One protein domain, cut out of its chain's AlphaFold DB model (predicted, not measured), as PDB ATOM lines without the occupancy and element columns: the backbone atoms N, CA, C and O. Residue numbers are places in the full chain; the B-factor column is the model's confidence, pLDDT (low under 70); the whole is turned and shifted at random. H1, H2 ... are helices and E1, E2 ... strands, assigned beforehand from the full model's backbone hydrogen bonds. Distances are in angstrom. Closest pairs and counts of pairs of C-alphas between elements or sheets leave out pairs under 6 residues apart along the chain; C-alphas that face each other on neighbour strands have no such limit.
ATOM      1  N   MET A 131     135.433 182.775 180.172       86.12
ATOM      2  CA  MET A 131     135.815 184.099 179.685       86.12
ATOM      3  C   MET A 131     135.631 185.118 180.801       86.12
ATOM      4  O   MET A 131     134.517 185.306 181.279       86.12
ATOM      5  N   GLN A 132     136.701 185.800 181.192       86.50
ATOM      6  CA  GLN A 132     136.616 186.966 182.065       86.50
ATOM      7  C   GLN A 132     136.584 188.219 181.197       86.50
ATOM      8  O   GLN A 132     137.525 188.476 180.446       86.50
ATOM      9  N   VAL A 133     135.503 188.992 181.282       84.56
ATOM     10  CA  VAL A 133     135.303 190.162 180.422       84.56
ATOM     11  C   VAL A 133     135.103 191.403 181.272       84.56
ATOM     12  O   VAL A 133     134.250 191.438 182.158       84.56
ATOM     13  N   ALA A 134     135.905 192.422 180.974       85.69
ATOM     14  CA  ALA A 134     135.742 193.771 181.485       85.69
ATOM     15  C   ALA A 134     135.004 194.602 180.429       85.69
ATOM     16  O   ALA A 134     135.495 194.780 179.316       85.69
ATOM     17  N   LEU A 135     133.812 195.078 180.769       84.12
ATOM     18  CA  LEU A 135     132.966 195.886 179.898       84.12
ATOM     19  C   LEU A 135     133.171 197.374 180.206       84.12
ATOM     20  O   LEU A 135     133.311 197.760 181.367       84.12
ATOM     21  N   PHE A 136     133.156 198.223 179.176       83.94
ATOM     22  CA  PHE A 136     133.199 199.678 179.364       83.94
ATOM     23  C   PHE A 136     131.968 200.173 180.132       83.94
ATOM     24  O   PHE A 136     132.106 200.915 181.110       83.94
ATOM     25  N   ASP A 137     130.797 199.657 179.757       85.75
ATOM     26  CA  ASP A 137     129.519 199.901 180.415       85.75
ATOM     27  C   ASP A 137     129.000 198.639 181.101       85.75
ATOM     28  O   ASP A 137     129.137 197.525 180.594       85.75
ATOM     29  N   LYS A 138     128.386 198.810 182.277       86.12
ATOM     30  CA  LYS A 138     127.803 197.681 183.010       86.12
ATOM     31  C   LYS A 138     126.623 197.095 182.216       86.12
ATOM     32  O   LYS A 138     125.780 197.857 181.732       86.12
ATOM     33  N   PRO A 139     126.516 195.765 182.088       85.06
ATOM     34  CA  PRO A 139     125.386 195.161 181.403       85.06
ATOM     35  C   PRO A 139     124.137 195.232 182.293       85.06
ATOM     36  O   PRO A 139     124.229 195.262 183.516       85.06
ATOM     37  N   LYS A 140     122.938 195.222 181.700       86.44
ATOM     38  CA  LYS A 140     121.674 195.394 182.452       86.44
ATOM     39  C   LYS A 140     121.437 194.332 183.537       86.44
ATOM     40  O   LYS A 140     120.737 194.602 184.503       86.44
ATOM     41  N   TYR A 141     122.017 193.145 183.374       84.75
ATOM     42  CA  TYR A 141     121.862 191.994 184.270       84.75
ATOM     43  C   TYR A 141     122.992 191.846 185.303       84.75
ATOM     44  O   TYR A 141     122.961 190.906 186.094       84.75
ATOM     45  N   CYS A 142     124.000 192.727 185.301       86.19
ATOM     46  CA  CYS A 142     125.081 192.706 186.286       86.19
ATOM     47  C   CYS A 142     125.391 194.116 186.790       86.19
ATOM     48  O   CYS A 142     125.563 195.057 186.018       86.19
ATOM     49  N   HIS A 143     125.529 194.267 188.105       86.31
ATOM     50  CA  HIS A 143     125.883 195.556 188.706       86.31
ATOM     51  C   HIS A 143     127.357 195.939 188.495       86.31
ATOM     52  O   HIS A 143     127.724 197.089 188.732       86.31
ATOM     53  N   TYR A 144     128.177 195.002 188.014       85.62
ATOM     54  CA  TYR A 144     129.615 195.154 187.828       85.62
ATOM     55  C   TYR A 144     129.999 195.161 186.352       85.62
ATOM     56  O   TYR A 144     129.356 194.544 185.505       85.62
ATOM     57  N   LYS A 145     131.107 195.846 186.059       86.06
ATOM     58  CA  LYS A 145     131.745 195.851 184.736       86.06
ATOM     59  C   LYS A 145     132.508 194.560 184.435       86.06
ATOM     60  O   LYS A 145     132.805 194.287 183.280       86.06
ATOM     61  N   TYR A 146     132.825 193.779 185.465       84.62
ATOM     62  CA  TYR A 146     133.563 192.527 185.352       84.62
ATOM     63  C   TYR A 146     132.597 191.357 185.485       84.62
ATOM     64  O   TYR A 146     131.962 191.193 186.527       84.62
ATOM     65  N   VAL A 147     132.489 190.557 184.427       88.69
ATOM     66  CA  VAL A 147     131.586 189.403 184.367       88.69
ATOM     67  C   VAL A 147     132.346 188.202 183.827       88.69
ATOM     68  O   VAL A 147     133.119 188.317 182.873       88.69
ATOM     69  N   PHE A 148     132.120 187.046 184.442       89.19
ATOM     70  CA  PHE A 148     132.633 185.775 183.952       89.19
ATOM     71  C   PHE A 148     131.557 185.090 183.120       89.19
ATOM     72  O   PHE A 148     130.408 185.042 183.543       89.19
ATOM     73  N   TYR A 149     131.916 184.529 181.971       89.31
ATOM     74  CA  TYR A 149     131.009 183.775 181.109       89.31
ATOM     75  C   TYR A 149     131.531 182.365 180.880       89.31
ATOM     76  O   TYR A 149     132.740 182.137 180.798       89.31
ATOM     77  N   LYS A 150     130.612 181.416 180.730       89.38
ATOM     78  CA  LYS A 150     130.908 180.052 180.296       89.38
ATOM     79  C   LYS A 150     129.820 179.545 179.363       89.38
ATOM     80  O   LYS A 150     128.686 180.022 179.399       89.38
ATOM     81  N   VAL A 151     130.159 178.516 178.598       87.69
ATOM     82  CA  VAL A 151     129.174 177.707 177.882       87.69
ATOM     83  C   VAL A 151     128.818 176.511 178.756       87.69
ATOM     84  O   VAL A 151     129.699 175.784 179.215       87.69
ATOM     85  N   SER A 152     127.533 176.337 179.016       87.38
ATOM     86  CA  SER A 152     126.969 175.219 179.768       87.38
ATOM     87  C   SER A 152     126.870 173.960 178.881       87.38
ATOM     88  O   SER A 152     126.931 174.080 177.652       87.38
ATOM     89  N   PRO A 153     126.778 172.736 179.441       85.25
ATOM     90  CA  PRO A 153     126.713 171.498 178.656       85.25
ATOM     91  C   PRO A 153     125.573 171.450 177.625       85.25
ATOM     92  O   PRO A 153     125.756 170.904 176.539       85.25
ATOM     93  N   ASP A 154     124.441 172.088 177.928       85.50
ATOM     94  CA  ASP A 154     123.276 172.287 177.047       85.50
ATOM     95  C   ASP A 154     123.522 173.301 175.909       85.50
ATOM     96  O   ASP A 154     122.681 173.482 175.035       85.50
ATOM     97  N   GLY A 155     124.684 173.959 175.893       81.06
ATOM     98  CA  GLY A 155     125.048 174.982 174.917       81.06
ATOM     99  C   GLY A 155     124.571 176.391 175.271       81.06
ATOM    100  O   GLY A 155     124.903 177.322 174.537       81.06
ATOM    101  N   SER A 156     123.854 176.577 176.386       86.25
ATOM    102  CA  SER A 156     123.457 177.907 176.853       86.25
ATOM    103  C   SER A 156     124.652 178.679 177.423       86.25
ATOM    104  O   SER A 156     125.642 178.098 177.878       86.25
ATOM    105  N   VAL A 157     124.590 180.013 177.388       88.38
ATOM    106  CA  VAL A 157     125.625 180.863 177.992       88.38
ATOM    107  C   VAL A 157     125.216 181.204 179.414       88.38
ATOM    108  O   VAL A 157     124.161 181.791 179.652       88.38
ATOM    109  N   MET A 158     126.075 180.859 180.364       90.81
ATOM    110  CA  MET A 158     125.921 181.230 181.764       90.81
ATOM    111  C   MET A 158     126.905 182.333 182.114       90.81
ATOM    112  O   MET A 158     128.017 182.376 181.581       90.81
ATOM    113  N   TYR A 159     126.516 183.192 183.045       90.50
ATOM    114  CA  TYR A 159     127.380 184.228 183.586       90.50
ATOM    115  C   TYR A 159     127.496 184.116 185.104       90.50
ATOM    116  O   TYR A 159     126.567 183.667 185.772       90.50
ATOM    117  N   LEU A 160     128.637 184.541 185.638       90.00
ATOM    118  CA  LEU A 160     128.879 184.729 187.059       90.00
ATOM    119  C   LEU A 160     129.192 186.208 187.299       90.00
ATOM    120  O   LEU A 160     130.103 186.781 186.696       90.00
ATOM    121  N   CYS A 161     128.387 186.826 188.160       89.44
ATOM    122  CA  CYS A 161     128.403 188.254 188.449       89.44
ATOM    123  C   CYS A 161     128.338 188.489 189.967       89.44
ATOM    124  O   CYS A 161     127.451 187.932 190.622       89.44
ATOM    125  N   PRO A 162     129.214 189.330 190.540       85.25
ATOM    126  CA  PRO A 162     129.082 189.777 191.923       85.25
ATOM    127  C   PRO A 162     127.752 190.510 192.167       85.25
ATOM    128  O   PRO A 162     127.287 191.285 191.328       85.25
ATOM    129  N   ASN A 163     127.141 190.295 193.332       84.06
ATOM    130  CA  ASN A 163     125.998 191.086 193.792       84.06
ATOM    131  C   ASN A 163     126.389 192.558 193.979       84.06
ATOM    132  O   ASN A 163     127.569 192.862 194.050       84.06
ATOM    133  N   TYR A 164     125.415 193.462 194.133       81.94
ATOM    134  CA  TYR A 164     125.643 194.915 194.235       81.94
ATOM    135  C   TYR A 164     126.744 195.346 195.228       81.94
ATOM    136  O   TYR A 164     127.433 196.329 194.978       81.94
ATOM    137  N   TYR A 165     126.915 194.613 196.332       82.44
ATOM    138  CA  TYR A 165     127.924 194.899 197.356       82.44
ATOM    139  C   TYR A 165     129.271 194.186 197.135       82.44
ATOM    140  O   TYR A 165     130.220 194.426 197.873       82.44
ATOM    141  N   GLY A 166     129.363 193.291 196.152       79.62
ATOM    142  CA  GLY A 166     130.571 192.534 195.823       79.62
ATOM    143  C   GLY A 166     130.894 191.401 196.798       79.62
ATOM    144  O   GLY A 166     131.968 190.817 196.711       79.62
ATOM    145  N   PHE A 167     129.984 191.083 197.723       82.19
ATOM    146  CA  PHE A 167     130.207 190.078 198.764       82.19
ATOM    147  C   PHE A 167     129.834 188.662 198.342       82.19
ATOM    148  O   PHE A 167     130.390 187.714 198.885       82.19
ATOM    149  N   ILE A 168     128.876 188.497 197.426       87.81
ATOM    150  CA  ILE A 168     128.388 187.181 196.994       87.81
ATOM    151  C   ILE A 168     128.227 187.194 195.479       87.81
ATOM    152  O   ILE A 168     127.503 188.026 194.936       87.81
ATOM    153  N   ALA A 169     128.891 186.269 194.796       87.50
ATOM    154  CA  ALA A 169     128.672 186.021 193.382       87.50
ATOM    155  C   ALA A 169     127.315 185.351 193.142       87.50
ATOM    156  O   ALA A 169     126.829 184.565 193.944       87.50
ATOM    157  N   SER A 170     126.705 185.650 192.006       87.31
ATOM    158  CA  SER A 170     125.471 185.037 191.532       87.31
ATOM    159  C   SER A 170     125.703 184.452 190.149       87.31
ATOM    160  O   SER A 170     126.508 184.979 189.378       87.31
ATOM    161  N   VAL A 171     125.012 183.356 189.850       89.25
ATOM    162  CA  VAL A 171     125.080 182.684 188.553       89.25
ATOM    163  C   VAL A 171     123.734 182.836 187.858       89.25
ATOM    164  O   VAL A 171     122.696 182.589 188.466       89.25
ATOM    165  N   GLY A 172     123.755 183.245 186.592       87.50
ATOM    166  CA  GLY A 172     122.559 183.405 185.769       87.50
ATOM    167  C   GLY A 172     122.749 182.870 184.353       87.50
ATOM    168  O   GLY A 172     123.856 182.504 183.951       87.50
ATOM    169  N   HIS A 173     121.653 182.834 183.596       86.69
ATOM    170  CA  HIS A 173     121.616 182.358 182.213       86.69
ATOM    171  C   HIS A 173     121.279 183.503 181.256       86.69
ATOM    172  O   HIS A 173     120.475 184.379 181.573       86.69
ATOM    173  N   LEU A 174     121.882 183.479 180.071       82.50
ATOM    174  CA  LEU A 174     121.594 184.397 178.976       82.50
ATOM    175  C   LEU A 174     120.855 183.647 177.869       82.50
ATOM    176  O   LEU A 174     121.366 182.666 177.333       82.50
ATOM    177  N   ALA A 175     119.666 184.139 177.511       69.94
ATOM    178  CA  ALA A 175     118.878 183.599 176.400       69.94
ATOM    179  C   ALA A 175     119.558 183.836 175.037       69.94
ATOM    180  O   ALA A 175     119.440 183.022 174.127       69.94
ATOM    181  N   THR A 176     120.306 184.934 174.913       70.31
ATOM    182  CA  THR A 176     121.097 185.289 173.730       70.31
ATOM    183  C   THR A 176     122.564 185.430 174.110       70.31
ATOM    184  O   THR A 176     122.907 186.228 174.987       70.31
ATOM    185  N   SER A 177     123.431 184.664 173.443       66.62
ATOM    186  CA  SER A 177     124.880 184.749 173.633       66.62
ATOM    187  C   SER A 177     125.402 186.113 173.171       66.62
ATOM    188  O   SER A 177     125.091 186.513 172.052       66.62
ATOM    189  N   PRO A 178     126.244 186.803 173.960       72.31
ATOM    190  CA  PRO A 178     126.967 187.972 173.475       72.31
ATOM    191  C   PRO A 178     127.887 187.620 172.292       72.31
ATOM    192  O   PRO A 178     128.491 186.542 172.280       72.31
ATOM    193  N   ASP A 179     128.056 188.548 171.347       68.31
ATOM    194  CA  ASP A 179     128.811 188.329 170.098       68.31
ATOM    195  C   ASP A 179     130.287 187.954 170.320       68.31
ATOM    196  O   ASP A 179     130.904 187.247 169.526       68.31
ATOM    197  N   PHE A 180     130.891 188.391 171.426       72.94
ATOM    198  CA  PHE A 180     132.272 188.018 171.742       72.94
ATOM    199  C   PHE A 180     132.402 186.545 172.164       72.94
ATOM    200  O   PHE A 180     133.431 185.922 171.895       72.94
ATOM    201  N   VAL A 181     131.367 185.970 172.787       67.62
ATOM    202  CA  VAL A 181     131.365 184.565 173.225       67.62
ATOM    203  C   VAL A 181     131.263 183.641 172.014       67.62
ATOM    204  O   VAL A 181     132.007 182.662 171.921       67.62
ATOM    205  N   THR A 182     130.397 183.972 171.051       65.81
ATOM    206  CA  THR A 182     130.229 183.200 169.810       65.81
ATOM    207  C   THR A 182     131.498 183.244 168.961       65.81
ATOM    208  O   THR A 182     131.997 182.198 168.542       65.81
ATOM    209  N   ASN A 183     132.097 184.426 168.795       66.31
ATOM    210  CA  ASN A 183     133.330 184.604 168.026       66.31
ATOM    211  C   ASN A 183     134.519 183.817 168.606       66.31
ATOM    212  O   ASN A 183     135.282 183.206 167.854       66.31
ATOM    213  N   GLN A 184     134.664 183.757 169.935       61.44
ATOM    214  CA  GLN A 184     135.696 182.926 170.566       61.44
ATOM    215  C   GLN A 184     135.431 181.422 170.414       61.44
ATOM    216  O   GLN A 184     136.377 180.645 170.260       61.44
ATOM    217  N   LEU A 185     134.164 180.995 170.406       58.75
ATOM    218  CA  LEU A 185     133.805 179.594 170.183       58.75
ATOM    219  C   LEU A 185     134.209 179.125 168.776       58.75
ATOM    220  O   LEU A 185     134.825 178.068 168.636       58.75
ATOM    221  N   HIS A 186     133.943 179.938 167.749       59.34
ATOM    222  CA  HIS A 186     134.327 179.639 166.364       59.34
ATOM    223  C   HIS A 186     135.845 179.484 166.189       59.34
ATOM    224  O   HIS A 186     136.302 178.589 165.473       59.34
ATOM    225  N   LEU A 187     136.634 180.311 166.880       59.41
ATOM    226  CA  LEU A 187     138.096 180.227 166.869       59.41
ATOM    227  C   LEU A 187     138.604 178.923 167.505       59.41
ATOM    228  O   LEU A 187     139.516 178.293 166.964       59.41
ATOM    229  N   SER A 188     137.988 178.475 168.603       56.16
ATOM    230  CA  SER A 188     138.326 177.202 169.257       56.16
ATOM    231  C   SER A 188     138.000 175.981 168.390       56.16
ATOM    232  O   SER A 188     138.808 175.054 168.315       56.16
ATOM    233  N   THR A 189     136.865 175.978 167.683       56.78
ATOM    234  CA  THR A 189     136.476 174.862 166.798       56.78
ATOM    235  C   THR A 189     137.395 174.750 165.581       56.78
ATOM    236  O   THR A 189     137.795 173.646 165.209       56.78
ATOM    237  N   LYS A 190     137.807 175.883 164.996       50.31
ATOM    238  CA  LYS A 190     138.734 175.909 163.853       50.31
ATOM    239  C   LYS A 190     140.112 175.345 164.224       50.31
ATOM    240  O   LYS A 190     140.643 174.492 163.521       50.31
ATOM    241  N   LYS A 191     140.633 175.718 165.399       48.66
ATOM    242  CA  LYS A 191     141.925 175.232 165.914       48.66
ATOM    243  C   LYS A 191     141.931 173.723 166.203       48.66
ATOM    244  O   LYS A 191     142.958 173.072 166.037       48.66
ATOM    245  N   LYS A 192     140.785 173.158 166.609       45.66
ATOM    246  CA  LYS A 192     140.616 171.711 166.835       45.66
ATOM    247  C   LYS A 192     140.600 170.926 165.514       45.66
ATOM    248  O   LYS A 192     141.222 169.872 165.428       45.66
ATOM    249  N   HIS A 193     139.962 171.464 164.472       44.03
ATOM    250  CA  HIS A 193     139.959 170.849 163.139       44.03
ATOM    251  C   HIS A 193     141.341 170.820 162.474       44.03
ATOM    252  O   HIS A 193     141.685 169.811 161.862       44.03
ATOM    253  N   ASP A 194     142.158 171.860 162.646       46.34
ATOM    254  CA  ASP A 194     143.511 171.897 162.071       46.34
ATOM    255  C   ASP A 194     144.498 170.965 162.801       46.34
ATOM    256  O   ASP A 194     145.417 170.432 162.183       46.34
ATOM    257  N   ALA A 195     144.285 170.690 164.093       49.81
ATOM    258  CA  ALA A 195     145.093 169.738 164.864       49.81
ATOM    259  C   ALA A 195     144.762 168.260 164.577       49.81
ATOM    260  O   ALA A 195     145.564 167.391 164.895       49.81
ATOM    261  N   THR A 196     143.603 167.972 163.973       47.53
ATOM    262  CA  THR A 196     143.179 166.601 163.613       47.53
ATOM    263  C   THR A 196     143.535 166.247 162.157       47.53
ATOM    264  O   THR A 196     143.276 165.138 161.703       47.53
ATOM    265  N   LYS A 197     144.112 167.195 161.403       44.28
ATOM    266  CA  LYS A 197     144.550 167.036 160.004       44.28
ATOM    267  C   LYS A 197     146.074 166.882 159.843       44.28
ATOM    268  O   LYS A 197     146.568 167.005 158.724       44.28
TER     269      LYS A 197
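This is residues 131 to 197 of the 198 residues of an uncharacterized protein of Legionella drancourtii LLAP12 (UniProt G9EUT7). A strongly twisted sheet of four antiparallel strands, in the order E1 - E2 - E3 - E4, makes the body, and one long helix, H1, grazes it near the helix's first residues; residues 186 to 197, of which 186 to 195 belong to H1, stick out from the body as an arm. The 67 printed residues hold four named strands, then one named helix: a mixed class, the strands a meander, each the antiparallel neighbour of the one before. The whole is loose, with a radius of gyration of the C-alphas of 14.1 A, and spans 49 by 26 by 20 A.

E2 is residues 146 to 151, 17.2 A from first to last C-alpha; E3 is 157 to 162, 16.9 A; E4 is 169 to 174, 16.1 A. E1, residues 131 to 134, 9.8 A, begins at C-alpha 131 (135.815, 184.099, 179.685). H1, residues 179 to 195, 25.3 A, ends at C-alpha 195 (145.093, 169.738, 164.864).

Within hydrogen-bond range are N 150 and O 158, 2.9 A, in hairpin E2 and E3; N 133 and O 147, 2.9 A, in hairpin E1 and E2; N 170 and O 161, 2.8 A, in hairpin E3 and E4. H1 is on the sheet but only grazes it, with residues 180 to 185; the closest C-alphas of H1 and E1 are those of Val 181 and Met 131, 7.9 A apart. In H1 every O i to N i+4 pair is within hydrogen-bond range.

The printed part has no cut. The 11-residue link from E1 to E2 is long. The model's pLDDT is under 70 at residues 175, 177, 179 and 181 to 197.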